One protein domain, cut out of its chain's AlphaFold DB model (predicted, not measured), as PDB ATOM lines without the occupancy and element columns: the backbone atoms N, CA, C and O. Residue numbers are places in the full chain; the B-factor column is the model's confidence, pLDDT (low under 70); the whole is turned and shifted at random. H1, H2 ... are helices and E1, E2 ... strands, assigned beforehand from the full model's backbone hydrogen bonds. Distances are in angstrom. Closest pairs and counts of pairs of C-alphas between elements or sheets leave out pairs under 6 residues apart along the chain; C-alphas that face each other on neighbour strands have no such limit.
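AT A GLANCE: This is residues 32 to 225 of the 675 residues of the protein "Prostatic acid phosphatase" of Platysternon megacephalum (big-headed turtle) (UniProt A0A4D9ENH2). Two arms open as a broad V: one is the helical hairpin H4 and H5 with H2 and H3 beside it, the other is H7 with the long strand hairpin E1 and E2 running out loosely beside it. H8 lies in the middle, near the junction, where it packs on H5, H6 and H7, and H1 bridges H5 and H6 there; the helices mostly cross rather than lie side by side. The printed part has 194 residues, with eight named helices followed by two named strands, H1 to H8 and then E1 and E2, and the one sheet, in the order E1 - E2, is antiparallel; the class is mostly helix. The whole is only just compact, close to loose, with a radius of gyration of the C-alphas of 19.2 A, and it is elongated, spanning 62 by 40 by 33 A.

HOW THE PARTS SIT: The printed part begins with residues 32 to 48, which hold no named element. H1, residues 49 to 60, is followed by H2, residues 62 to 69; they are close but not clearly touching, with C-alphas 59 and 65 6.7 A apart as their closest. H3, residues 72 to 82, is near H5, residues 117 to 135, while H4, residues 91 to 106, touches H5: their closest C-alphas, Ile 95 and Thr 127, are 5.8 A apart, and they form a helical hairpin at a steep tilt of 42 degrees, opposite ways. H1 touches H5 with residues 55 to 59 alone, its closest C-alphas being Thr 58 and Ala 133 at 6.5 A, at a steep tilt of 52 degrees, opposite ways. H6, residues 140 to 146, only just touches H1, with 3 pairs of C-alphas within 8 A, the closest being Tyr 51 and Lys 143 at 6.5 A. H8, residues 178 to 187, is with H5 a hub, each touching three helices. It touches H5 at a steep tilt of 46 degrees, the same way, C-alphas 135 and 183 being closest at 5.9 A, and touches H6 through C-alphas 144 and 187, 4.8 A apart. H7, residues 148 to 162, touches H8 with residues 148 to 152 alone, about perpendicular at 76 degrees, the closest C-alphas being Gly 148 and Leu 184 at 4.2 A. E1, residues 202 to 208, and E2, residues 214 to 220, form a hairpin of antiparallel neighbours; N 203 and O 219 are 2.8 A apart and N 217 and O 205 2.8 A, within hydrogen-bond range. The closest C-alphas of H7 and E1, Leu 159 and Leu 206, are 7.2 A apart, while H7 and E2 are apart. In H1 to H8 every O i to N i+4 pair is within hydrogen-bond range.

IN THESE COORDINATES: H1 begins at C-alpha 49, (117.998, 180.289, 113.131), and is 16.9 A from first to last C-alpha. H2 measures 10.3 A, H3 15.3 A and H4 22.5 A. H5, the longest helix, measures 27.2 A and ends at C-alpha 135, (125.028, 190.409, 104.728). H6 measures 9.9 A, H7 21.1 A and H8 14.3 A. E1 measures 20.0 A and E2 20.4 A, the latter ending at C-alpha 220, (128.219, 193.935, 87.853).

THE WHOLE: The two C-alphas farthest apart, those of Val 80 and Asp 211, are 64.0 A apart. The printed part has no cut. The links H7 to H8, 15 residues, and H8 to E1, 14 residues, are long. The mean pLDDT of the printed part is 91.9; residues 46 and 224 to 225 are under 70.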
ATOM      1  N   THR A  32     109.759 178.979  87.943       94.81
ATOM      2  CA  THR A  32     109.556 179.629  89.239       94.81
ATOM      3  C   THR A  32     109.445 178.590  90.345       94.81
ATOM      4  O   THR A  32     109.170 177.413  90.109       94.81
ATOM      5  N   VAL A  33     109.650 179.027  91.578       92.69
ATOM      6  CA  VAL A  33     109.382 178.214  92.761       92.69
ATOM      7  C   VAL A  33     108.499 179.012  93.715       92.69
ATOM      8  O   VAL A  33     108.609 180.243  93.759       92.69
ATOM      9  N   PRO A  34     107.605 178.362  94.481       92.25
ATOM     10  CA  PRO A  34     106.856 179.051  95.520       92.25
ATOM     11  C   PRO A  34     107.811 179.716  96.514       92.25
ATOM     12  O   PRO A  34     108.810 179.114  96.903       92.25
ATOM     13  N   VAL A  35     107.478 180.921  96.985       89.44
ATOM     14  CA  VAL A  35     108.330 181.694  97.912       89.44
ATOM     15  C   VAL A  35     108.698 180.891  99.166       89.44
ATOM     16  O   VAL A  35     109.824 180.964  99.639       89.44
ATOM     17  N   SER A  36     107.781 180.061  99.673       85.75
ATOM     18  CA  SER A  36     108.022 179.180 100.827       85.75
ATOM     19  C   SER A  36     109.094 178.107 100.595       85.75
ATOM     20  O   SER A  36     109.637 177.571 101.557       85.75
ATOM     21  N   HIS A  37     109.399 177.797  99.335       85.69
ATOM     22  CA  HIS A  37     110.390 176.806  98.916       85.69
ATOM     23  C   HIS A  37     111.640 177.451  98.295       85.69
ATOM     24  O   HIS A  37     112.613 176.744  98.031       85.69
ATOM     25  N   ASP A  38     111.642 178.772  98.076       89.50
ATOM     26  CA  ASP A  38     112.764 179.484  97.470       89.50
ATOM     27  C   ASP A  38     113.911 179.655  98.471       89.50
ATOM     28  O   ASP A  38     113.951 180.577  99.287       89.50
ATOM     29  N   LYS A  39     114.863 178.726  98.392       86.25
ATOM     30  CA  LYS A  39     116.103 178.729  99.171       86.25
ATOM     31  C   LYS A  39     117.304 179.187  98.342       86.25
ATOM     32  O   LYS A  39     118.421 178.793  98.664       86.25
ATOM     33  N   LEU A  40     117.085 179.922  97.249       90.25
ATOM     34  CA  LEU A  40     118.153 180.333  96.336       90.25
ATOM     35  C   LEU A  40     118.133 181.838  96.047       90.25
ATOM     36  O   LEU A  40     119.176 182.489  96.116       90.25
ATOM     37  N   LEU A  41     116.966 182.391  95.715       92.56
ATOM     38  CA  LEU A  41     116.808 183.773  95.257       92.56
ATOM     39  C   LEU A  41     116.057 184.657  96.262       92.56
ATOM     40  O   LEU A  41     116.290 185.871  96.277       92.56
ATOM     41  N   HIS A  42     115.215 184.082  97.127       90.69
ATOM     42  CA  HIS A  42     114.483 184.817  98.162       90.69
ATOM     43  C   HIS A  42     115.328 185.025  99.432       90.69
ATOM     44  O   HIS A  42     115.365 184.179 100.324       90.69
ATOM     45  N   LEU A  43     116.017 186.171  99.506       87.88
ATOM     46  CA  LEU A  43     116.892 186.539 100.625       87.88
ATOM     47  C   LEU A  43     116.359 187.746 101.417       87.88
ATOM     48  O   LEU A  43     115.799 188.663 100.809       87.88
ATOM     49  N   PRO A  44     116.638 187.823 102.733       84.00
ATOM     50  CA  PRO A  44     117.260 186.785 103.564       84.00
ATOM     51  C   PRO A  44     116.303 185.611 103.821       84.00
ATOM     52  O   PRO A  44     115.092 185.806 103.890       84.00
ATOM     53  N   TYR A  45     116.833 184.400 104.018       79.75
ATOM     54  CA  TYR A  45     115.980 183.255 104.361       79.75
ATOM     55  C   TYR A  45     115.291 183.463 105.722       79.75
ATOM     56  O   TYR A  45     115.988 183.485 106.743       79.75
ATOM     57  N   PRO A  46     113.947 183.547 105.783       68.12
ATOM     58  CA  PRO A  46     113.244 183.867 107.028       68.12
ATOM     59  C   PRO A  46     113.420 182.783 108.108       68.12
ATOM     60  O   PRO A  46     113.449 183.085 109.300       68.12
ATOM     61  N   ASN A  47     113.627 181.528 107.697       76.56
ATOM     62  CA  ASN A  47     113.667 180.358 108.581       76.56
ATOM     63  C   ASN A  47     115.089 179.813 108.807       76.56
ATOM     64  O   ASN A  47     115.292 178.601 108.833       76.56
ATOM     65  N   CYS A  48     116.095 180.685 108.954       87.12
ATOM     66  CA  CYS A  48     117.466 180.275 109.277       87.12
ATOM     67  C   CYS A  48     117.868 180.744 110.693       87.12
ATOM     68  O   CYS A  48     118.358 181.868 110.846       87.12
ATOM     69  N   PRO A  49     117.717 179.902 111.742       92.00
ATOM     70  CA  PRO A  49     117.998 180.289 113.131       92.00
ATOM     71  C   PRO A  49     119.413 180.835 113.327       92.00
ATOM     72  O   PRO A  49     119.603 181.896 113.918       92.00
ATOM     73  N   ARG A  50     120.407 180.168 112.728       94.19
ATOM     74  CA  ARG A  50     121.802 180.598 112.817       94.19
ATOM     75  C   ARG A  50     122.038 181.960 112.169       94.19
ATOM     76  O   ARG A  50     122.807 182.764 112.686       94.19
ATOM     77  N   TYR A  51     121.384 182.247 111.047       92.31
ATOM     78  CA  TYR A  51     121.495 183.561 110.417       92.31
ATOM     79  C   TYR A  51     120.853 184.652 111.286       92.31
ATOM     80  O   TYR A  51     121.438 185.722 111.451       92.31
ATOM     81  N   ASN A  52     119.719 184.346 111.924       91.62
ATOM     82  CA  ASN A  52     119.042 185.245 112.860       91.62
ATOM     83  C   ASN A  52     119.891 185.551 114.111       91.62
ATOM     84  O   ASN A  52     119.835 186.658 114.644       91.62
ATOM     85  N   GLU A  53     120.718 184.615 114.578       94.31
ATOM     86  CA  GLU A  53     121.714 184.884 115.626       94.31
ATOM     87  C   GLU A  53     122.810 185.834 115.134       94.31
ATOM     88  O   GLU A  53     123.078 186.856 115.764       94.31
ATOM     89  N   LEU A  54     123.397 185.551 113.966       94.75
ATOM     90  CA  LEU A  54     124.447 186.389 113.375       94.75
ATOM     91  C   LEU A  54     123.964 187.823 113.116       94.75
ATOM     92  O   LEU A  54     124.728 188.781 113.259       94.75
ATOM     93  N   GLN A  55     122.693 187.985 112.754       92.56
ATOM     94  CA  GLN A  55     122.007 189.272 112.663       92.56
ATOM     95  C   GLN A  55     122.028 190.027 113.996       92.56
ATOM     96  O   GLN A  55     122.526 191.153 114.061       92.56
ATOM     97  N   LYS A  56     121.549 189.389 115.074       93.44
ATOM     98  CA  LYS A  56     121.530 189.971 116.426       93.44
ATOM     99  C   LYS A  56     122.932 190.368 116.882       93.44
ATOM    100  O   LYS A  56     123.123 191.484 117.366       93.44
ATOM    101  N   GLU A  57     123.922 189.503 116.660       96.12
ATOM    102  CA  GLU A  57     125.323 189.808 116.957       96.12
ATOM    103  C   GLU A  57     125.816 191.040 116.185       96.12
ATOM    104  O   GLU A  57     126.465 191.914 116.755       96.12
ATOM    105  N   THR A  58     125.466 191.154 114.898       94.81
ATOM    106  CA  THR A  58     125.869 192.295 114.059       94.81
ATOM    107  C   THR A  58     125.356 193.611 114.629       94.81
ATOM    108  O   THR A  58     126.128 194.563 114.776       94.81
ATOM    109  N   PHE A  59     124.076 193.658 115.005       92.88
ATOM    110  CA  PHE A  59     123.463 194.841 115.609       92.88
ATOM    111  C   PHE A  59     124.024 195.158 117.008       92.88
ATOM    112  O   PHE A  59     123.963 196.306 117.460       92.88
ATOM    113  N   ALA A  60     124.619 194.172 117.685       95.12
ATOM    114  CA  ALA A  60     125.302 194.364 118.958       95.12
ATOM    115  C   ALA A  60     126.731 194.929 118.822       95.12
ATOM    116  O   ALA A  60     127.253 195.483 119.791       95.12
ATOM    117  N   THR A  61     127.352 194.855 117.640       95.94
ATOM    118  CA  THR A  61     128.733 195.325 117.448       95.94
ATOM    119  C   THR A  61     128.892 196.831 117.685       95.94
ATOM    120  O   THR A  61     128.049 197.648 117.297       95.94
ATOM    121  N   ARG A  62     130.035 197.231 118.268       93.81
ATOM    122  CA  ARG A  62     130.400 198.650 118.455       93.81
ATOM    123  C   ARG A  62     130.421 199.399 117.123       93.81
ATOM    124  O   ARG A  62     129.942 200.529 117.051       93.81
ATOM    125  N   THR A  63     130.920 198.754 116.069       90.44
ATOM    126  CA  THR A  63     130.990 199.307 114.713       90.44
ATOM    127  C   THR A  63     129.608 199.660 114.179       90.44
ATOM    128  O   THR A  63     129.399 200.808 113.787       90.44
ATOM    129  N   PHE A  64     128.647 198.729 114.198       94.00
ATOM    130  CA  PHE A  64     127.292 199.025 113.733       94.00
ATOM    131  C   PHE A  64     126.632 200.101 114.598       94.00
ATOM    132  O   PHE A  64     126.141 201.099 114.071       94.00
ATOM    133  N   ARG A  65     126.688 199.953 115.929       93.75
ATOM    134  CA  ARG A  65     126.088 200.911 116.872       93.75
ATOM    135  C   ARG A  65     126.614 202.333 116.667       93.75
ATOM    136  O   ARG A  65     125.822 203.271 116.735       93.75
ATOM    137  N   ARG A  66     127.911 202.502 116.379       92.88
ATOM    138  CA  ARG A  66     128.523 203.808 116.083       92.88
ATOM    139  C   ARG A  66     127.919 204.439 114.829       92.88
ATOM    140  O   ARG A  66     127.418 205.554 114.910       92.88
ATOM    141  N   HIS A  67     127.900 203.720 113.706       91.00
ATOM    142  CA  HIS A  67     127.338 204.240 112.452       91.00
ATOM    143  C   HIS A  67     125.831 204.507 112.570       91.00
ATOM    144  O   HIS A  67     125.344 205.550 112.140       91.00
ATOM    145  N   PHE A  68     125.093 203.601 113.214       93.44
ATOM    146  CA  PHE A  68     123.644 203.700 113.357       93.44
ATOM    147  C   PHE A  68     123.207 204.810 114.328       93.44
ATOM    148  O   PHE A  68     122.133 205.388 114.157       93.44
ATOM    149  N   LYS A  69     124.038 205.178 115.321       93.69
ATOM    150  CA  LYS A  69     123.741 206.266 116.277       93.69
ATOM    151  C   LYS A  69     123.412 207.583 115.565       93.69
ATOM    152  O   LYS A  69     122.472 208.261 115.978       93.69
ATOM    153  N   HIS A  70     124.113 207.900 114.475       93.06
ATOM    154  CA  HIS A  70     123.901 209.122 113.687       93.06
ATOM    155  C   HIS A  70     122.532 209.178 112.986       93.06
ATOM    156  O   HIS A  70     122.050 210.259 112.649       93.06
ATOM    157  N   TYR A  71     121.869 208.032 112.811       96.00
ATOM    158  CA  TYR A  71     120.542 207.952 112.204       96.00
ATOM    159  C   TYR A  71     119.399 208.024 113.224       96.00
ATOM    160  O   TYR A  71     118.256 208.181 112.814       96.00
ATOM    161  N   ARG A  72     119.655 207.994 114.543       93.38
ATOM    162  CA  ARG A  72     118.581 208.045 115.561       93.38
ATOM    163  C   ARG A  72     117.638 209.254 115.419       93.38
ATOM    164  O   ARG A  72     116.429 209.029 115.463       93.38
ATOM    165  N   PRO A  73     118.120 210.500 115.214       96.25
ATOM    166  CA  PRO A  73     117.223 211.635 114.979       96.25
ATOM    167  C   PRO A  73     116.409 211.465 113.691       96.25
ATOM    168  O   PRO A  73     115.227 211.783 113.652       96.25
ATOM    169  N   PHE A  74     117.025 210.889 112.657       97.00
ATOM    170  CA  PHE A  74     116.368 210.637 111.378       97.00
ATOM    171  C   PHE A  74     115.280 209.560 111.472       97.00
ATOM    172  O   PHE A  74     114.236 209.695 110.854       97.00
ATOM    173  N   LEU A  75     115.463 208.527 112.297       96.50
ATOM    174  CA  LEU A  75     114.419 207.528 112.541       96.50
ATOM    175  C   LEU A  75     113.205 208.126 113.259       96.50
ATOM    176  O   LEU A  75     112.080 207.742 112.961       96.50
ATOM    177  N   ARG A  76     113.413 209.079 114.179       96.44
ATOM    178  CA  ARG A  76     112.305 209.823 114.806       96.44
ATOM    179  C   ARG A  76     111.563 210.671 113.778       96.44
ATOM    180  O   ARG A  76     110.341 210.641 113.754       96.44
ATOM    181  N   TYR A  77     112.303 211.355 112.908       97.44
ATOM    182  CA  TYR A  77     111.738 212.104 111.788       97.44
ATOM    183  C   TYR A  77     110.875 211.208 110.883       97.44
ATOM    184  O   TYR A  77     109.716 211.524 110.633       97.44
ATOM    185  N   LEU A  78     111.394 210.046 110.470       96.88
ATOM    186  CA  LEU A  78     110.623 209.076 109.687       96.88
ATOM    187  C   LEU A  78     109.381 208.597 110.444       96.88
ATOM    188  O   LEU A  78     108.306 208.576 109.868       96.88
ATOM    189  N   ALA A  79     109.498 208.259 111.730       96.62
ATOM    190  CA  ALA A  79     108.366 207.785 112.528       96.62
ATOM    191  C   ALA A  79     107.199 208.788 112.547       96.62
ATOM    192  O   ALA A  79     106.048 208.388 112.381       96.62
ATOM    193  N   VAL A  80     107.507 210.082 112.702       97.25
ATOM    194  CA  VAL A  80     106.515 211.167 112.675       97.25
ATOM    195  C   VAL A  80     105.860 211.275 111.298       97.25
ATOM    196  O   VAL A  80     104.637 211.300 111.206       97.25
ATOM    197  N   HIS A  81     106.650 211.293 110.224       96.50
ATOM    198  CA  HIS A  81     106.133 211.565 108.880       96.50
ATOM    199  C   HIS A  81     105.510 210.359 108.170       96.50
ATOM    200  O   HIS A  81     104.651 210.540 107.311       96.50
ATOM    201  N   THR A  82     105.909 209.132 108.512       94.94
ATOM    202  CA  THR A  82     105.310 207.913 107.948       94.94
ATOM    203  C   THR A  82     104.202 207.332 108.828       94.94
ATOM    204  O   THR A  82     103.619 206.314 108.463       94.94
ATOM    205  N   GLY A  83     103.975 207.883 110.026       94.50
ATOM    206  CA  GLY A  83     103.027 207.348 111.011       94.50
ATOM    207  C   GLY A  83     103.422 205.989 111.606       94.50
ATOM    208  O   GLY A  83     102.628 205.355 112.304       94.50
ATOM    209  N   TYR A  84     104.642 205.500 111.350       93.88
ATOM    210  CA  TYR A  84     105.101 204.242 111.937       93.88
ATOM    211  C   TYR A  84     105.639 204.478 113.348       93.88
ATOM    212  O   TYR A  84     106.520 205.318 113.528       93.88
ATOM    213  N   PRO A  85     105.236 203.673 114.350       93.75
ATOM    214  CA  PRO A  85     105.866 203.732 115.660       93.75
ATOM    215  C   PRO A  85     107.373 203.495 115.540       93.75
ATOM    216  O   PRO A  85     107.791 202.549 114.869       93.75
ATOM    217  N   LEU A  86     108.189 204.286 116.243       92.25
ATOM    218  CA  LEU A  86     109.655 204.187 116.186       92.25
ATOM    219  C   LEU A  86     110.160 202.756 116.447       92.25
ATOM    220  O   LEU A  86     111.048 202.273 115.752       92.25
ATOM    221  N   LYS A  87     109.544 202.043 117.402       89.75
ATOM    222  CA  LYS A  87     109.858 200.638 117.731       89.75
ATOM    223  C   LYS A  87     109.603 199.666 116.574       89.75
ATOM    224  O   LYS A  87     110.156 198.573 116.562       89.75
ATOM    225  N   ARG A  88     108.743 200.040 115.627       89.25
ATOM    226  CA  ARG A  88     108.408 199.235 114.456       89.25
ATOM    227  C   ARG A  88     109.201 199.639 113.210       89.25
ATOM    228  O   ARG A  88     109.038 198.967 112.207       89.25
ATOM    229  N   LEU A  89     110.063 200.660 113.228       90.38
ATOM    230  CA  LEU A  89     110.956 200.978 112.100       90.38
ATOM    231  C   LEU A  89     112.167 200.027 112.065       90.38
ATOM    232  O   LEU A  89     113.285 200.396 112.420       90.38
ATOM    233  N   ASN A  90     111.926 198.781 111.661       89.12
ATOM    234  CA  ASN A  90     112.966 197.777 111.434       89.12
ATOM    235  C   ASN A  90     113.591 197.903 110.028       89.12
ATOM    236  O   ASN A  90     113.125 198.687 109.199       89.12
ATOM    237  N   THR A  91     114.636 197.110 109.760       88.25
ATOM    238  CA  THR A  91     115.347 197.089 108.470       88.25
ATOM    239  C   THR A  91     114.398 196.968 107.279       88.25
ATOM    240  O   THR A  91     114.446 197.789 106.370       88.25
ATOM    241  N   GLU A  92     113.492 195.991 107.314       88.25
ATOM    242  CA  GLU A  92     112.548 195.722 106.228       88.25
ATOM    243  C   GLU A  92     111.652 196.931 105.920       88.25
ATOM    244  O   GLU A  92     111.489 197.311 104.763       88.25
ATOM    245  N   ARG A  93     111.094 197.577 106.949       93.12
ATOM    246  CA  ARG A  93     110.226 198.748 106.762       93.12
ATOM    247  C   ARG A  93     110.987 199.962 106.261       93.12
ATOM    248  O   ARG A  93     110.465 200.662 105.406       93.12
ATOM    249  N   ILE A  94     112.202 200.205 106.750       94.56
ATOM    250  CA  ILE A  94     113.038 201.311 106.262       94.56
ATOM    251  C   ILE A  94     113.327 201.133 104.766       94.56
ATOM    252  O   ILE A  94     113.158 202.078 103.997       94.56
ATOM    253  N   ILE A  95     113.679 199.912 104.348       91.44
ATOM    254  CA  ILE A  95     113.899 199.576 102.936       91.44
ATOM    255  C   ILE A  95     112.610 199.763 102.124       91.44
ATOM    256  O   ILE A  95     112.663 200.338 101.044       91.44
ATOM    257  N   LYS A  96     111.446 199.354 102.647       92.94
ATOM    258  CA  LYS A  96     110.146 199.553 101.980       92.94
ATOM    259  C   LYS A  96     109.756 201.025 101.832       92.94
ATOM    260  O   LYS A  96     109.215 201.391 100.797       92.94
ATOM    261  N   ILE A  97     110.034 201.871 102.828       95.62
ATOM    262  CA  ILE A  97     109.801 203.323 102.726       95.62
ATOM    263  C   ILE A  97     110.679 203.906 101.614       95.62
ATOM    264  O   ILE A  97     110.202 204.695 100.804       95.62
ATOM    265  N   TYR A  98     111.951 203.502 101.560       95.12
ATOM    266  CA  TYR A  98     112.862 203.928 100.501       95.12
ATOM    267  C   TYR A  98     112.371 203.504  99.113       95.12
ATOM    268  O   TYR A  98     112.282 204.341  98.222       95.12
ATOM    269  N   ASP A  99     112.033 202.223  98.954       92.56
ATOM    270  CA  ASP A  99     111.580 201.644  97.688       92.56
ATOM    271  C   ASP A  99     110.274 202.290  97.200       92.56
ATOM    272  O   ASP A  99     110.157 202.606  96.020       92.56
ATOM    273  N   ALA A 100     109.336 202.585  98.107       95.06
ATOM    274  CA  ALA A 100     108.094 203.284  97.776       95.06
ATOM    275  C   ALA A 100     108.353 204.695  97.224       95.06
ATOM    276  O   ALA A 100     107.895 205.015  96.130       95.06
ATOM    277  N   LEU A 101     109.149 205.508  97.932       95.69
ATOM    278  CA  LEU A 101     109.490 206.863  97.486       95.69
ATOM    279  C   LEU A 101     110.289 206.857  96.174       95.69
ATOM    280  O   LEU A 101     110.097 207.729  95.332       95.69
ATOM    281  N   LEU A 102     111.180 205.877  95.991       92.38
ATOM    282  CA  LEU A 102     111.936 205.708  94.752       92.38
ATOM    283  C   LEU A 102     111.014 205.343  93.579       92.38
ATOM    284  O   LEU A 102     111.156 205.898  92.489       92.38
ATOM    285  N   CYS A 103     110.060 204.433  93.792       92.00
ATOM    286  CA  CYS A 103     109.063 204.077  92.786       92.00
ATOM    287  C   CYS A 103     108.199 205.281  92.400       92.00
ATOM    288  O   CYS A 103     107.982 205.512  91.211       92.00
ATOM    289  N   GLU A 104     107.716 206.046  93.380       93.69
ATOM    290  CA  GLU A 104     106.918 207.250  93.142       93.69
ATOM    291  C   GLU A 104     107.702 208.291  92.336       93.69
ATOM    292  O   GLU A 104     107.198 208.782  91.328       93.69
ATOM    293  N   GLU A 105     108.960 208.551  92.708       91.44
ATOM    294  CA  GLU A 105     109.851 209.459  91.980       91.44
ATOM    295  C   GLU A 105     110.041 209.032  90.521       91.44
ATOM    296  O   GLU A 105     109.824 209.827  89.611       91.44
ATOM    297  N   ILE A 106     110.429 207.774  90.285       88.44
ATOM    298  CA  ILE A 106     110.732 207.269  88.935       88.44
ATOM    299  C   ILE A 106     109.498 207.306  88.027       88.44
ATOM    300  O   ILE A 106     109.627 207.477  86.816       88.44
ATOM    301  N   ASN A 107     108.305 207.147  88.601       87.44
ATOM    302  CA  ASN A 107     107.045 207.177  87.862       87.44
ATOM    303  C   ASN A 107     106.383 208.568  87.852       87.44
ATOM    304  O   ASN A 107     105.233 208.681  87.432       87.44
ATOM    305  N   ASN A 108     107.101 209.622  88.261       91.81
ATOM    306  CA  ASN A 108     106.624 211.008  88.284       91.81
ATOM    307  C   ASN A 108     105.340 211.219  89.113       91.81
ATOM    308  O   ASN A 108     104.499 212.048  88.761       91.81
ATOM    309  N   TYR A 109     105.179 210.479  90.211       92.88
ATOM    310  CA  TYR A 109     104.137 210.761  91.195       92.88
ATOM    311  C   TYR A 109     104.557 211.911  92.112       92.88
ATOM    312  O   TYR A 109     105.739 212.121  92.395       92.88
ATOM    313  N   THR A 110     103.566 212.651  92.611       95.25
ATOM    314  CA  THR A 110     103.791 213.690  93.614       95.25
ATOM    315  C   THR A 110     104.272 213.050  94.910       95.25
ATOM    316  O   THR A 110     103.523 212.330  95.569       95.25
ATOM    317  N   LEU A 111     105.517 213.336  95.284       96.12
ATOM    318  CA  LEU A 111     106.081 212.884  96.551       96.12
ATOM    319  C   LEU A 111     105.506 213.686  97.729       96.12
ATOM    320  O   LEU A 111     105.190 214.872  97.572       96.12
ATOM    321  N   PRO A 112     105.442 213.097  98.935       96.44
ATOM    322  CA  PRO A 112     105.129 213.846 100.146       96.44
ATOM    323  C   PRO A 112     106.088 215.030 100.339       96.44
ATOM    324  O   PRO A 112     107.293 214.895 100.129       96.44
ATOM    325  N   SER A 113     105.585 216.170 100.822       96.56
ATOM    326  CA  SER A 113     106.380 217.401 101.001       96.56
ATOM    327  C   SER A 113     107.616 217.218 101.893       96.56
ATOM    328  O   SER A 113     108.639 217.874 101.700       96.56
ATOM    329  N   TRP A 114     107.554 216.287 102.847       96.88
ATOM    330  CA  TRP A 114     108.665 215.942 103.731       96.88
ATOM    331  C   TRP A 114     109.761 215.110 103.034       96.88
ATOM    332  O   TRP A 114     110.912 215.116 103.467       96.88
ATOM    333  N   ALA A 115     109.453 214.416 101.933       96.81
ATOM    334  CA  ALA A 115     110.369 213.527 101.213       96.81
ATOM    335  C   ALA A 115     111.312 214.293 100.260       96.81
ATOM    336  O   ALA A 115     111.484 213.953  99.085       96.81
ATOM    337  N   THR A 116     111.964 215.338 100.776       96.69
ATOM    338  CA  THR A 116     112.924 216.158 100.026       96.69
ATOM    339  C   THR A 116     114.090 215.324  99.478       96.69
ATOM    340  O   THR A 116     114.370 214.214  99.943       96.69
ATOM    341  N   HIS A 117     114.827 215.867  98.503       95.00
ATOM    342  CA  HIS A 117     116.014 215.199  97.954       95.00
ATOM    343  C   HIS A 117     117.039 214.822  99.045       95.00
ATOM    344  O   HIS A 117     117.598 213.722  99.031       95.00
ATOM    345  N   GLY A 118     117.233 215.689 100.046       96.50
ATOM    346  CA  GLY A 118     118.111 215.419 101.187       96.50
ATOM    347  C   GLY A 118     117.626 214.254 102.059       96.50
ATOM    348  O   GLY A 118     118.426 213.399 102.448       96.50
ATOM    349  N   VAL A 119     116.315 214.170 102.320       96.81
ATOM    350  CA  VAL A 119     115.704 213.057 103.069       96.81
ATOM    351  C   VAL A 119     115.869 211.741 102.316       96.81
ATOM    352  O   VAL A 119     116.340 210.765 102.901       96.81
ATOM    353  N   ARG A 120     115.565 211.716 101.015       96.00
ATOM    354  CA  ARG A 120     115.704 210.519 100.171       96.00
ATOM    355  C   ARG A 120     117.159 210.060 100.056       96.00
ATOM    356  O   ARG A 120     117.437 208.872 100.206       96.00
ATOM    357  N   THR A 121     118.103 210.992  99.927       95.75
ATOM    358  CA  THR A 121     119.547 210.692  99.941       95.75
ATOM    359  C   THR A 121     119.993 210.086 101.272       95.75
ATOM    360  O   THR A 121     120.757 209.121 101.308       95.75
ATOM    361  N   LYS A 122     119.512 210.628 102.397       96.69
ATOM    362  CA  LYS A 122     119.821 210.096 103.732       96.69
ATOM    363  C   LYS A 122     119.202 208.715 103.954       96.69
ATOM    364  O   LYS A 122     119.828 207.865 104.585       96.69
ATOM    365  N   LEU A 123     118.010 208.486 103.410       96.44
ATOM    366  CA  LEU A 123     117.321 207.204 103.450       96.44
ATOM    367  C   LEU A 123     118.041 206.138 102.609       96.44
ATOM    368  O   LEU A 123     118.240 205.032 103.103       96.44
ATOM    369  N   LEU A 124     118.531 206.483 101.413       95.38
ATOM    370  CA  LEU A 124     119.391 205.608 100.607       95.38
ATOM    371  C   LEU A 124     120.645 205.182 101.385       95.38
ATOM    372  O   LEU A 124     120.903 203.989 101.528       95.38
ATOM    373  N   LYS A 125     121.386 206.137 101.967       95.81
ATOM    374  CA  LYS A 125     122.590 205.833 102.768       95.81
ATOM    375  C   LYS A 125     122.283 204.935 103.973       95.81
ATOM    376  O   LYS A 125     123.097 204.084 104.341       95.81
ATOM    377  N   LEU A 126     121.117 205.114 104.599       95.88
ATOM    378  CA  LEU A 126     120.652 204.242 105.677       95.88
ATOM    379  C   LEU A 126     120.356 202.826 105.162       95.88
ATOM    380  O   LEU A 126     120.811 201.860 105.770       95.88
ATOM    381  N   THR A 127     119.654 202.696 104.036       94.56
ATOM    382  CA  THR A 127     119.388 201.411 103.370       94.56
ATOM    383  C   THR A 127     120.683 200.676 103.015       94.56
ATOM    384  O   THR A 127     120.815 199.488 103.308       94.56
ATOM    385  N   GLU A 128     121.681 201.372 102.471       94.00
ATOM    386  CA  GLU A 128     123.002 200.805 102.167       94.00
ATOM    387  C   GLU A 128     123.727 200.309 103.427       94.00
ATOM    388  O   GLU A 128     124.255 199.194 103.446       94.00
ATOM    389  N   LEU A 129     123.719 201.094 104.513       94.19
ATOM    390  CA  LEU A 129     124.273 200.671 105.804       94.19
ATOM    391  C   LEU A 129     123.569 199.415 106.339       94.19
ATOM    392  O   LEU A 129     124.234 198.503 106.835       94.19
ATOM    393  N   LEU A 130     122.239 199.368 106.248       93.44
ATOM    394  CA  LEU A 130     121.440 198.242 106.718       93.44
ATOM    395  C   LEU A 130     121.709 196.976 105.903       93.44
ATOM    396  O   LEU A 130     121.913 195.927 106.501       93.44
ATOM    397  N   LEU A 131     121.821 197.061 104.576       91.69
ATOM    398  CA  LEU A 131     122.194 195.917 103.731       91.69
ATOM    399  C   LEU A 131     123.627 195.436 103.989       91.69
ATOM    400  O   LEU A 131     123.893 194.231 104.011       91.69
ATOM    401  N   ARG A 132     124.563 196.358 104.244       92.12
ATOM    402  CA  ARG A 132     125.919 195.995 104.684       92.12
ATOM    403  C   ARG A 132     125.887 195.247 106.011       92.12
ATOM    404  O   ARG A 132     126.632 194.281 106.174       92.12
ATOM    405  N   ALA A 133     125.041 195.672 106.945       92.62
ATOM    406  CA  ALA A 133     124.845 194.974 108.208       92.62
ATOM    407  C   ALA A 133     124.201 193.595 107.998       92.62
ATOM    408  O   ALA A 133     124.720 192.614 108.524       92.62
ATOM    409  N   GLU A 134     123.154 193.508 107.179       92.00
ATOM    410  CA  GLU A 134     122.420 192.288 106.828       92.00
ATOM    411  C   GLU A 134     123.384 191.173 106.392       92.00
ATOM    412  O   GLU A 134     123.447 190.108 107.018       92.00
ATOM    413  N   PHE A 135     124.236 191.446 105.399       93.25
ATOM    414  CA  PHE A 135     125.028 190.409 104.728       93.25
ATOM    415  C   PHE A 135     126.522 190.361 105.090       93.25
ATOM    416  O   PHE A 135     127.133 189.309 104.907       93.25
ATOM    417  N   GLY A 136     127.125 191.435 105.623       87.62
ATOM    418  CA  GLY A 136     128.593 191.544 105.706       87.62
ATOM    419  C   GLY A 136     129.189 191.944 107.059       87.62
ATOM    420  O   GLY A 136     130.003 191.202 107.598       87.62
ATOM    421  N   LEU A 137     128.796 193.103 107.605       88.31
ATOM    422  CA  LEU A 137     129.530 193.910 108.607       88.31
ATOM    423  C   LEU A 137     130.141 193.140 109.795       88.31
ATOM    424  O   LEU A 137     131.158 193.564 110.335       88.31
ATOM    425  N   HIS A 138     129.542 192.020 110.193       93.12
ATOM    426  CA  HIS A 138     130.069 191.102 111.198       93.12
ATOM    427  C   HIS A 138     129.930 189.656 110.717       93.12
ATOM    428  O   HIS A 138     128.882 189.274 110.192       93.12
ATOM    429  N   LYS A 139     130.981 188.846 110.913       94.50
ATOM    430  CA  LYS A 139     131.026 187.422 110.525       94.50
ATOM    431  C   LYS A 139     130.595 187.166 109.063       94.50
ATOM    432  O   LYS A 139     129.930 186.169 108.773       94.50
ATOM    433  N   GLN A 140     131.028 188.025 108.130       94.75
ATOM    434  CA  GLN A 140     130.698 187.968 106.692       94.75
ATOM    435  C   GLN A 140     130.805 186.566 106.089       94.75
ATOM    436  O   GLN A 140     129.889 186.136 105.395       94.75
ATOM    437  N   LYS A 141     131.894 185.829 106.357       95.31
ATOM    438  CA  LYS A 141     132.091 184.473 105.813       95.31
ATOM    439  C   LYS A 141     130.964 183.521 106.229       95.31
ATOM    440  O   LYS A 141     130.440 182.788 105.395       95.31
ATOM    441  N   GLN A 142     130.551 183.552 107.498       95.62
ATOM    442  CA  GLN A 142     129.462 182.705 107.999       95.62
ATOM    443  C   GLN A 142     128.111 183.127 107.414       95.62
ATOM    444  O   GLN A 142     127.343 182.271 106.984       95.62
ATOM    445  N   LYS A 143     127.849 184.435 107.319       95.12
ATOM    446  CA  LYS A 143     126.640 184.963 106.669       95.12
ATOM    447  C   LYS A 143     126.565 184.591 105.192       95.12
ATOM    448  O   LYS A 143     125.531 184.123 104.732       95.12
ATOM    449  N   SER A 144     127.675 184.734 104.476       95.38
ATOM    450  CA  SER A 144     127.784 184.393 103.058       95.38
ATOM    451  C   SER A 144     127.501 182.912 102.833       95.38
ATOM    452  O   SER A 144     126.689 182.589 101.975       95.38
ATOM    453  N   ARG A 145     128.056 182.012 103.659       94.44
ATOM    454  CA  ARG A 145     127.763 180.563 103.597       94.44
ATOM    455  C   ARG A 145     126.277 180.225 103.750       94.44
ATOM    456  O   ARG A 145     125.841 179.225 103.196       94.44
ATOM    457  N   LEU A 146     125.526 181.027 104.506       93.19
ATOM    458  CA  LEU A 146     124.100 180.814 104.772       93.19
ATOM    459  C   LEU A 146     123.172 181.565 103.804       93.19
ATOM    460  O   LEU A 146     121.974 181.328 103.851       93.19
ATOM    461  N   GLN A 147     123.692 182.475 102.974       92.94
ATOM    462  CA  GLN A 147     122.907 183.333 102.076       92.94
ATOM    463  C   GLN A 147     123.464 183.259 100.642       92.94
ATOM    464  O   GLN A 147     123.302 182.240  99.975       92.94
ATOM    465  N   GLY A 148     124.167 184.295 100.165       93.56
ATOM    466  CA  GLY A 148     124.638 184.392  98.773       93.56
ATOM    467  C   GLY A 148     125.599 183.284  98.323       93.56
ATOM    468  O   GLY A 148     125.705 183.007  97.132       93.56
ATOM    469  N   GLY A 149     126.254 182.597  99.260       94.94
ATOM    470  CA  GLY A 149     127.092 181.430  98.993       94.94
ATOM    471  C   GLY A 149     126.316 180.218  98.469       94.94
ATOM    472  O   GLY A 149     126.897 179.400  97.762       94.94
ATOM    473  N   VAL A 150     125.013 180.114  98.763       94.00
ATOM    474  CA  VAL A 150     124.143 179.060  98.212       94.00
ATOM    475  C   VAL A 150     124.001 179.240  96.700       94.00
ATOM    476  O   VAL A 150     124.281 178.312  95.946       94.00
ATOM    477  N   LEU A 151     123.685 180.461  96.255       95.50
ATOM    478  CA  LEU A 151     123.629 180.799  94.831       95.50
ATOM    479  C   LEU A 151     125.002 180.690  94.160       95.50
ATOM    480  O   LEU A 151     125.109 180.148  93.063       95.50
ATOM    481  N   LEU A 152     126.069 181.141  94.828       96.00
ATOM    482  CA  LEU A 152     127.427 181.021  94.297       96.00
ATOM    483  C   LEU A 152     127.821 179.556  94.046       96.00
ATOM    484  O   LEU A 152     128.428 179.256  93.022       96.00
ATOM    485  N   LYS A 153     127.449 178.632  94.943       95.94
ATOM    486  CA  LYS A 153     127.691 177.193  94.762       95.94
ATOM    487  C   LYS A 153     127.024 176.661  93.491       95.94
ATOM    488  O   LYS A 153     127.661 175.921  92.739       95.94
ATOM    489  N   ASP A 154     125.776 177.047  93.240       95.06
ATOM    490  CA  ASP A 154     125.048 176.630  92.039       95.06
ATOM    491  C   ASP A 154     125.666 177.228  90.769       95.06
ATOM    492  O   ASP A 154     125.903 176.504  89.801       95.06
ATOM    493  N   ILE A 155     126.049 178.509  90.795       95.44
ATOM    494  CA  ILE A 155     126.772 179.161  89.691       95.44
ATOM    495  C   ILE A 155     128.080 178.418  89.383       95.44
ATOM    496  O   ILE A 155     128.338 178.085  88.227       95.44
ATOM    497  N   LEU A 156     128.884 178.082  90.396       94.25
ATOM    498  CA  LEU A 156     130.134 177.333  90.212       94.25
ATOM    499  C   LEU A 156     129.895 175.934  89.624       94.25
ATOM    500  O   LEU A 156     130.647 175.489  88.753       94.25
ATOM    501  N   LYS A 157     128.822 175.248  90.041       94.81
ATOM    502  CA  LYS A 157     128.416 173.962  89.453       94.81
ATOM    503  C   LYS A 157     128.066 174.114  87.971       94.81
ATOM    504  O   LYS A 157     128.456 173.269  87.160       94.81
ATOM    505  N   HIS A 158     127.360 175.180  87.605       94.31
ATOM    506  CA  HIS A 158     127.025 175.469  86.214       94.31
ATOM    507  C   HIS A 158     128.257 175.799  85.372       94.31
ATOM    508  O   HIS A 158     128.409 175.217  84.301       94.31
ATOM    509  N   LEU A 159     129.169 176.634  85.874       92.31
ATOM    510  CA  LEU A 159     130.430 176.950  85.194       92.31
ATOM    511  C   LEU A 159     131.291 175.696  84.989       92.31
ATOM    512  O   LEU A 159     131.811 175.475  83.901       92.31
ATOM    513  N   SER A 160     131.381 174.823  85.998       91.25
ATOM    514  CA  SER A 160     132.071 173.532  85.880       91.25
ATOM    515  C   SER A 160     131.423 172.628  84.824       91.25
ATOM    516  O   SER A 160     132.105 172.040  83.987       91.25
ATOM    517  N   THR A 161     130.089 172.568  84.801       92.06
ATOM    518  CA  THR A 161     129.343 171.791  83.797       92.06
ATOM    519  C   THR A 161     129.534 172.353  82.389       92.06
ATOM    520  O   THR A 161     129.657 171.579  81.443       92.06
ATOM    521  N   ALA A 162     129.614 173.678  82.245       91.19
ATOM    522  CA  ALA A 162     129.786 174.350  80.962       91.19
ATOM    523  C   ALA A 162     131.113 174.021  80.263       91.19
ATOM    524  O   ALA A 162     131.190 174.124  79.043       91.19
ATOM    525  N   ARG A 163     132.124 173.562  81.012       87.44
ATOM    526  CA  ARG A 163     133.415 173.111  80.467       87.44
ATOM    527  C   ARG A 163     133.342 171.760  79.754       87.44
ATOM    528  O   ARG A 163     134.275 171.401  79.044       87.44
ATOM    529  N   LYS A 164     132.278 170.978  79.965       89.06
ATOM    530  CA  LYS A 164     132.138 169.655  79.344       89.06
ATOM    531  C   LYS A 164     131.747 169.815  77.869       89.06
ATOM    532  O   LYS A 164     130.752 170.493  77.612       89.06
ATOM    533  N   PRO A 165     132.411 169.131  76.915       84.56
ATOM    534  CA  PRO A 165     132.066 169.211  75.488       84.56
ATOM    535  C   PRO A 165     130.612 168.829  75.174       84.56
ATOM    536  O   PRO A 165     130.020 169.325  74.221       84.56
ATOM    537  N   SER A 166     130.011 167.966  76.000       86.81
ATOM    538  CA  SER A 166     128.612 167.551  75.869       86.81
ATOM    539  C   SER A 166     127.601 168.619  76.303       86.81
ATOM    540  O   SER A 166     126.416 168.505  75.980       86.81
ATOM    541  N   ASN A 167     128.017 169.659  77.032       87.38
ATOM    542  CA  ASN A 167     127.102 170.686  77.505       87.38
ATOM    543  C   ASN A 167     126.773 171.697  76.396       87.38
ATOM    544  O   ASN A 167     127.607 172.502  75.987       87.38
ATOM    545  N   ARG A 168     125.506 171.714  75.973       86.12
ATOM    546  CA  ARG A 168     125.002 172.648  74.953       86.12
ATOM    547  C   ARG A 168     124.494 173.982  75.515       86.12
ATOM    548  O   ARG A 168     124.340 174.936  74.759       86.12
ATOM    549  N   ARG A 169     124.240 174.081  76.828       89.06
ATOM    550  CA  ARG A 169     123.713 175.304  77.466       89.06
ATOM    551  C   ARG A 169     124.770 176.408  77.505       89.06
ATOM    552  O   ARG A 169     125.835 176.204  78.081       89.06
ATOM    553  N   LYS A 170     124.447 177.572  76.929       89.06
ATOM    554  CA  LYS A 170     125.351 178.733  76.828       89.06
ATOM    555  C   LYS A 170     125.111 179.814  77.879       89.06
ATOM    556  O   LYS A 170     126.049 180.508  78.244       89.06
ATOM    557  N   ILE A 171     123.881 179.952  78.370       91.88
ATOM    558  CA  ILE A 171     123.507 180.995  79.328       91.88
ATOM    559  C   ILE A 171     122.533 180.445  80.369       91.88
ATOM    560  O   ILE A 171     121.689 179.603  80.063       91.88
ATOM    561  N   ILE A 172     122.665 180.927  81.603       93.62
ATOM    562  CA  ILE A 172     121.707 180.722  82.691       93.62
ATOM    563  C   ILE A 172     121.427 182.095  83.288       93.62
ATOM    564  O   ILE A 172     122.358 182.841  83.587       93.62
ATOM    565  N   ILE A 173     120.149 182.430  83.441       93.81
ATOM    566  CA  ILE A 173     119.713 183.731  83.944       93.81
ATOM    567  C   ILE A 173     118.901 183.509  85.215       93.81
ATOM    568  O   ILE A 173     117.898 182.798  85.201       93.81
ATOM    569  N   TYR A 174     119.311 184.167  86.296       95.00
ATOM    570  CA  TYR A 174     118.533 184.269  87.526       95.00
ATOM    571  C   TYR A 174     117.942 185.674  87.633       95.00
ATOM    572  O   TYR A 174     118.629 186.665  87.396       95.00
ATOM    573  N   SER A 175     116.671 185.768  88.021       94.25
ATOM    574  CA  SER A 175     115.994 187.041  88.279       94.25
ATOM    575  C   SER A 175     115.629 187.113  89.756       94.25
ATOM    576  O   SER A 175     114.680 186.459  90.181       94.25
ATOM    577  N   GLY A 176     116.376 187.902  90.526       93.12
ATOM    578  CA  GLY A 176     116.179 188.086  91.966       93.12
ATOM    579  C   GLY A 176     115.988 189.550  92.362       93.12
ATOM    580  O   GLY A 176     115.736 190.414  91.522       93.12
ATOM    581  N   HIS A 177     116.128 189.828  93.657       92.06
ATOM    582  CA  HIS A 177     116.049 191.179  94.215       92.06
ATOM    583  C   HIS A 177     117.446 191.796  94.378       92.06
ATOM    584  O   HIS A 177     118.462 191.103  94.315       92.06
ATOM    585  N   ALA A 178     117.512 193.098  94.684       91.62
ATOM    586  CA  ALA A 178     118.774 193.760  95.025       91.62
ATOM    587  C   ALA A 178     119.511 193.034  96.169       91.62
ATOM    588  O   ALA A 178     120.724 192.852  96.100       91.62
ATOM    589  N   ALA A 179     118.778 192.530  97.169       92.50
ATOM    590  CA  ALA A 179     119.328 191.715  98.255       92.50
ATOM    591  C   ALA A 179     120.065 190.458  97.752       92.50
ATOM    592  O   ALA A 179     121.125 190.126  98.279       92.50
ATOM    593  N   THR A 180     119.557 189.800  96.704       94.50
ATOM    594  CA  THR A 180     120.189 188.635  96.066       94.50
ATOM    595  C   THR A 180     121.551 189.000  95.474       94.50
ATOM    596  O   THR A 180     122.542 188.315  95.728       94.50
ATOM    597  N   ILE A 181     121.623 190.121  94.748       95.06
ATOM    598  CA  ILE A 181     122.872 190.625  94.155       95.06
ATOM    599  C   ILE A 181     123.867 191.022  95.250       95.06
ATOM    600  O   ILE A 181     125.027 190.617  95.192       95.06
ATOM    601  N   VAL A 182     123.419 191.755  96.277       95.19
ATOM    602  CA  VAL A 182     124.279 192.159  97.402       95.19
ATOM    603  C   VAL A 182     124.832 190.936  98.124       95.19
ATOM    604  O   VAL A 182     126.035 190.860  98.353       95.19
ATOM    605  N   ALA A 183     123.994 189.955  98.460       95.56
ATOM    606  CA  ALA A 183     124.439 188.747  99.145       95.56
ATOM    607  C   ALA A 183     125.468 187.960  98.319       95.56
ATOM    608  O   ALA A 183     126.459 187.481  98.874       95.56
ATOM    609  N   LEU A 184     125.265 187.852  97.001       96.25
ATOM    610  CA  LEU A 184     126.214 187.217  96.085       96.25
ATOM    611  C   LEU A 184     127.547 187.977  96.037       96.25
ATOM    612  O   LEU A 184     128.611 187.379  96.177       96.25
ATOM    613  N   GLN A 185     127.504 189.304  95.917       95.94
ATOM    614  CA  GLN A 185     128.703 190.144  95.912       95.94
ATOM    615  C   GLN A 185     129.447 190.129  97.253       95.94
ATOM    616  O   GLN A 185     130.672 190.210  97.267       95.94
ATOM    617  N   MET A 186     128.738 189.987  98.376       95.62
ATOM    618  CA  MET A 186     129.346 189.788  99.697       95.62
ATOM    619  C   MET A 186     130.044 188.431  99.801       95.62
ATOM    620  O   MET A 186     131.132 188.354 100.371       95.62
ATOM    621  N   ALA A 187     129.459 187.378  99.218       95.62
ATOM    622  CA  ALA A 187     130.077 186.055  99.162       95.62
ATOM    623  C   ALA A 187     131.350 186.042  98.300       95.62
ATOM    624  O   ALA A 187     132.315 185.371  98.653       95.62
ATOM    625  N   LEU A 188     131.365 186.829  97.222       95.12
ATOM    626  CA  LEU A 188     132.532 187.063  96.367       95.12
ATOM    627  C   LEU A 188     133.538 188.072  96.944       95.12
ATOM    628  O   LEU A 188     134.630 188.214  96.407       95.12
ATOM    629  N   ASN A 189     133.178 188.787  98.012       93.62
ATOM    630  CA  ASN A 189     133.949 189.898  98.576       93.62
ATOM    631  C   ASN A 189     134.221 191.059  97.588       93.62
ATOM    632  O   ASN A 189     135.267 191.697  97.647       93.62
ATOM    633  N   VAL A 190     133.264 191.357  96.699       94.06
ATOM    634  CA  VAL A 190     133.353 192.420  95.669       94.06
ATOM    635  C   VAL A 190     132.268 193.497  95.804       94.06
ATOM    636  O   VAL A 190     132.078 194.324  94.912       94.06
ATOM    637  N   PHE A 191     131.502 193.491  96.897       93.38
ATOM    638  CA  PHE A 191     130.449 194.482  97.114       93.38
ATOM    639  C   PHE A 191     131.033 195.879  97.368       93.38
ATOM    640  O   PHE A 191     131.756 196.096  98.338       93.38
ATOM    641  N   ASN A 192     130.657 196.855  96.540       90.25
ATOM    642  CA  ASN A 192     131.190 198.223  96.591       90.25
ATOM    643  C   ASN A 192     130.518 199.138  97.637       90.25
ATOM    644  O   ASN A 192     130.812 200.331  97.696       90.25
ATOM    645  N   GLY A 193     129.588 198.612  98.438       89.69
ATOM    646  CA  GLY A 193     128.866 199.386  99.447       89.69
ATOM    647  C   GLY A 193     127.597 200.083  98.951       89.69
ATOM    648  O   GLY A 193     126.879 200.611  99.796       89.69
ATOM    649  N   LYS A 194     127.314 200.074  97.641       90.94
ATOM    650  CA  LYS A 194     126.179 200.784  97.036       90.94
ATOM    651  C   LYS A 194     125.012 199.858  96.727       90.94
ATOM    652  O   LYS A 194     125.213 198.716  96.309       90.94
ATOM    653  N   LEU A 195     123.789 200.361  96.884       90.25
ATOM    654  CA  LEU A 195     122.585 199.617  96.517       90.25
ATOM    655  C   LEU A 195     122.574 199.347  94.995       90.25
ATOM    656  O   LEU A 195     122.716 200.295  94.218       90.25
ATOM    657  N   PRO A 196     122.404 198.089  94.541       91.69
ATOM    658  CA  PRO A 196     122.243 197.804  93.117       91.69
ATOM    659  C   PRO A 196     120.992 198.508  92.556       91.69
ATOM    660  O   PRO A 196     119.917 198.351  93.140       91.69
ATOM    661  N   PRO A 197     121.096 199.272  91.448       89.56
ATOM    662  CA  PRO A 197     119.933 199.913  90.831       89.56
ATOM    663  C   PRO A 197     118.982 198.886  90.191       89.56
ATOM    664  O   PRO A 197     119.336 197.720  90.002       89.56
ATOM    665  N   TYR A 198     117.779 199.318  89.795       88.44
ATOM    666  CA  TYR A 198     116.882 198.466  89.007       88.44
ATOM    667  C   TYR A 198     117.559 197.997  87.713       88.44
ATOM    668  O   TYR A 198     118.277 198.751  87.053       88.44
ATOM    669  N   SER A 199     117.320 196.732  87.360       88.50
ATOM    670  CA  SER A 199     117.962 196.043  86.229       88.50
ATOM    671  C   SER A 199     119.488 195.887  86.353       88.50
ATOM    672  O   SER A 199     120.161 195.591  85.362       88.50
ATOM    673  N   ALA A 200     120.053 196.052  87.556       92.50
ATOM    674  CA  ALA A 200     121.406 195.591  87.838       92.50
ATOM    675  C   ALA A 200     121.504 194.072  87.644       92.50
ATOM    676  O   ALA A 200     120.597 193.311  87.984       92.50
ATOM    677  N   CYS A 201     122.631 193.638  87.104       93.81
ATOM    678  CA  CYS A 201     122.945 192.268  86.757       93.81
ATOM    679  C   CYS A 201     124.411 192.000  87.104       93.81
ATOM    680  O   CYS A 201     125.303 192.800  86.811       93.81
ATOM    681  N   HIS A 202     124.651 190.867  87.754       95.31
ATOM    682  CA  HIS A 202     125.994 190.371  87.998       95.31
ATOM    683  C   HIS A 202     126.290 189.266  86.984       95.31
ATOM    684  O   HIS A 202     125.619 188.235  86.978       95.31
ATOM    685  N   PHE A 203     127.286 189.490  86.137       95.19
ATOM    686  CA  PHE A 203     127.685 188.598  85.060       95.19
ATOM    687  C   PHE A 203     128.793 187.655  85.522       95.19
ATOM    688  O   PHE A 203     129.713 188.067  86.232       95.19
ATOM    689  N   PHE A 204     128.703 186.403  85.079       95.25
ATOM    690  CA  PHE A 204     129.778 185.417  85.120       95.25
ATOM    691  C   PHE A 204     129.949 184.885  83.709       95.25
ATOM    692  O   PHE A 204     129.017 184.312  83.147       95.25
ATOM    693  N   GLU A 205     131.125 185.085  83.141       94.25
ATOM    694  CA  GLU A 205     131.386 184.758  81.750       94.25
ATOM    695  C   GLU A 205     132.630 183.885  81.658       94.25
ATOM    696  O   GLU A 205     133.700 184.254  82.145       94.25
ATOM    697  N   LEU A 206     132.464 182.709  81.063       91.81
ATOM    698  CA  LEU A 206     133.536 181.754  80.844       91.81
ATOM    699  C   LEU A 206     134.022 181.893  79.401       91.81
ATOM    700  O   LEU A 206     133.235 181.701  78.475       91.81
ATOM    701  N   TYR A 207     135.302 182.196  79.217       88.62
ATOM    702  CA  TYR A 207     135.915 182.361  77.901       88.62
ATOM    703  C   TYR A 207     137.121 181.452  77.751       88.62
ATOM    704  O   TYR A 207     137.826 181.189  78.721       88.62
ATOM    705  N   GLN A 208     137.348 180.992  76.526       86.94
ATOM    706  CA  GLN A 208     138.545 180.257  76.154       86.94
ATOM    707  C   GLN A 208     139.445 181.181  75.336       86.94
ATOM    708  O   GLN A 208     139.009 181.737  74.326       86.94
ATOM    709  N   GLU A 209     140.673 181.375  75.798       87.25
ATOM    710  CA  GLU A 209     141.701 182.119  75.082       87.25
ATOM    711  C   GLU A 209     142.291 181.287  73.936       87.25
ATOM    712  O   GLU A 209     142.049 180.084  73.814       87.25
ATOM    713  N   LYS A 210     143.050 181.947  73.052       87.56
ATOM    714  CA  LYS A 210     143.621 181.315  71.850       87.56
ATOM    715  C   LYS A 210     144.607 180.189  72.172       87.56
ATOM    716  O   LYS A 210     144.753 179.278  71.368       87.56
ATOM    717  N   ASP A 211     145.262 180.253  73.326       88.56
ATOM    718  CA  ASP A 211     146.175 179.230  73.849       88.56
ATOM    719  C   ASP A 211     145.440 178.054  74.528       88.56
ATOM    720  O   ASP A 211     146.066 177.112  75.010       88.56
ATOM    721  N   GLY A 212     144.105 178.094  74.561       82.94
ATOM    722  CA  GLY A 212     143.257 177.089  75.188       82.94
ATOM    723  C   GLY A 212     142.977 177.331  76.674       82.94
ATOM    724  O   GLY A 212     142.188 176.573  77.248       82.94
ATOM    725  N   LEU A 213     143.549 178.372  77.294       87.31
ATOM    726  CA  LEU A 213     143.302 178.713  78.694       87.31
ATOM    727  C   LEU A 213     141.845 179.148  78.897       87.31
ATOM    728  O   LEU A 213     141.296 179.937  78.130       87.31
ATOM    729  N   ILE A 214     141.198 178.638  79.947       85.94
ATOM    730  CA  ILE A 214     139.816 178.997  80.282       85.94
ATOM    731  C   ILE A 214     139.819 180.020  81.416       85.94
ATOM    732  O   ILE A 214     140.206 179.697  82.539       85.94
ATOM    733  N   ASN A 215     139.299 181.214  81.138       89.50
ATOM    734  CA  ASN A 215     139.205 182.318  82.084       89.50
ATOM    735  C   ASN A 215     137.756 182.624  82.468       89.50
ATOM    736  O   ASN A 215     136.826 182.481  81.671       89.50
ATOM    737  N   LEU A 216     137.568 183.058  83.716       91.12
ATOM    738  CA  LEU A 216     136.284 183.492  84.256       91.12
ATOM    739  C   LEU A 216     136.322 185.000  84.498       91.12
ATOM    740  O   LEU A 216     137.102 185.482  85.318       91.12
ATOM    741  N   LYS A 217     135.428 185.734  83.842       92.25
ATOM    742  CA  LYS A 217     135.192 187.153  84.107       92.25
ATOM    743  C   LYS A 217     133.947 187.310  84.978       92.25
ATOM    744  O   LYS A 217     132.914 186.705  84.702       92.25
ATOM    745  N   SER A 218     134.039 188.134  86.021       93.56
ATOM    746  CA  SER A 218     132.932 188.440  86.935       93.56
ATOM    747  C   SER A 218     132.836 189.948  87.155       93.56
ATOM    748  O   SER A 218     133.832 190.598  87.472       93.56
ATOM    749  N   TYR A 219     131.657 190.524  86.919       92.69
ATOM    750  CA  TYR A 219     131.425 191.966  87.045       92.69
ATOM    751  C   TYR A 219     129.934 192.288  87.188       92.69
ATOM    752  O   TYR A 219     129.076 191.475  86.863       92.69
ATOM    753  N   CYS A 220     129.603 193.489  87.668       91.44
ATOM    754  CA  CYS A 220     128.219 193.935  87.853       91.44
ATOM    755  C   CYS A 220     127.998 195.305  87.215       91.44
ATOM    756  O   CYS A 220     128.795 196.222  87.432       91.44
ATOM    757  N   ASN A 221     126.898 195.486  86.483       88.81
ATOM    758  CA  ASN A 221     126.512 196.812  86.004       88.81
ATOM    759  C   ASN A 221     125.812 197.596  87.125       88.81
ATOM    760  O   ASN A 221     124.743 197.228  87.599       88.81
ATOM    761  N   TYR A 222     126.413 198.719  87.518       81.94
ATOM    762  CA  TYR A 222     125.819 199.684  88.455       81.94
ATOM    763  C   TYR A 222     125.248 200.925  87.755       81.94
ATOM    764  O   TYR A 222     124.832 201.873  88.418       81.94
ATOM    765  N   LYS A 223     125.230 200.947  86.417       71.38
ATOM    766  CA  LYS A 223     124.555 202.008  85.666       71.38
ATOM    767  C   LYS A 223     123.046 201.780  85.744       71.38
ATOM    768  O   LYS A 223     122.569 200.717  85.353       71.38
ATOM    769  N   ALA A 224     122.316 202.771  86.253       59.38
ATOM    770  CA  ALA A 224     120.861 202.766  86.224       59.38
ATOM    771  C   ALA A 224     120.380 202.843  84.768       59.38
ATOM    772  O   ALA A 224     120.814 203.712  84.013       59.38
ATOM    773  N   TYR A 225     119.482 201.942  84.375       57.09
ATOM    774  CA  TYR A 225     118.794 202.047  83.092       57.09
ATOM    775  C   TYR A 225     117.607 203.002  83.238       57.09
ATOM    776  O   TYR A 225     116.612 202.666  83.878       57.09
TER     777      TYR A 225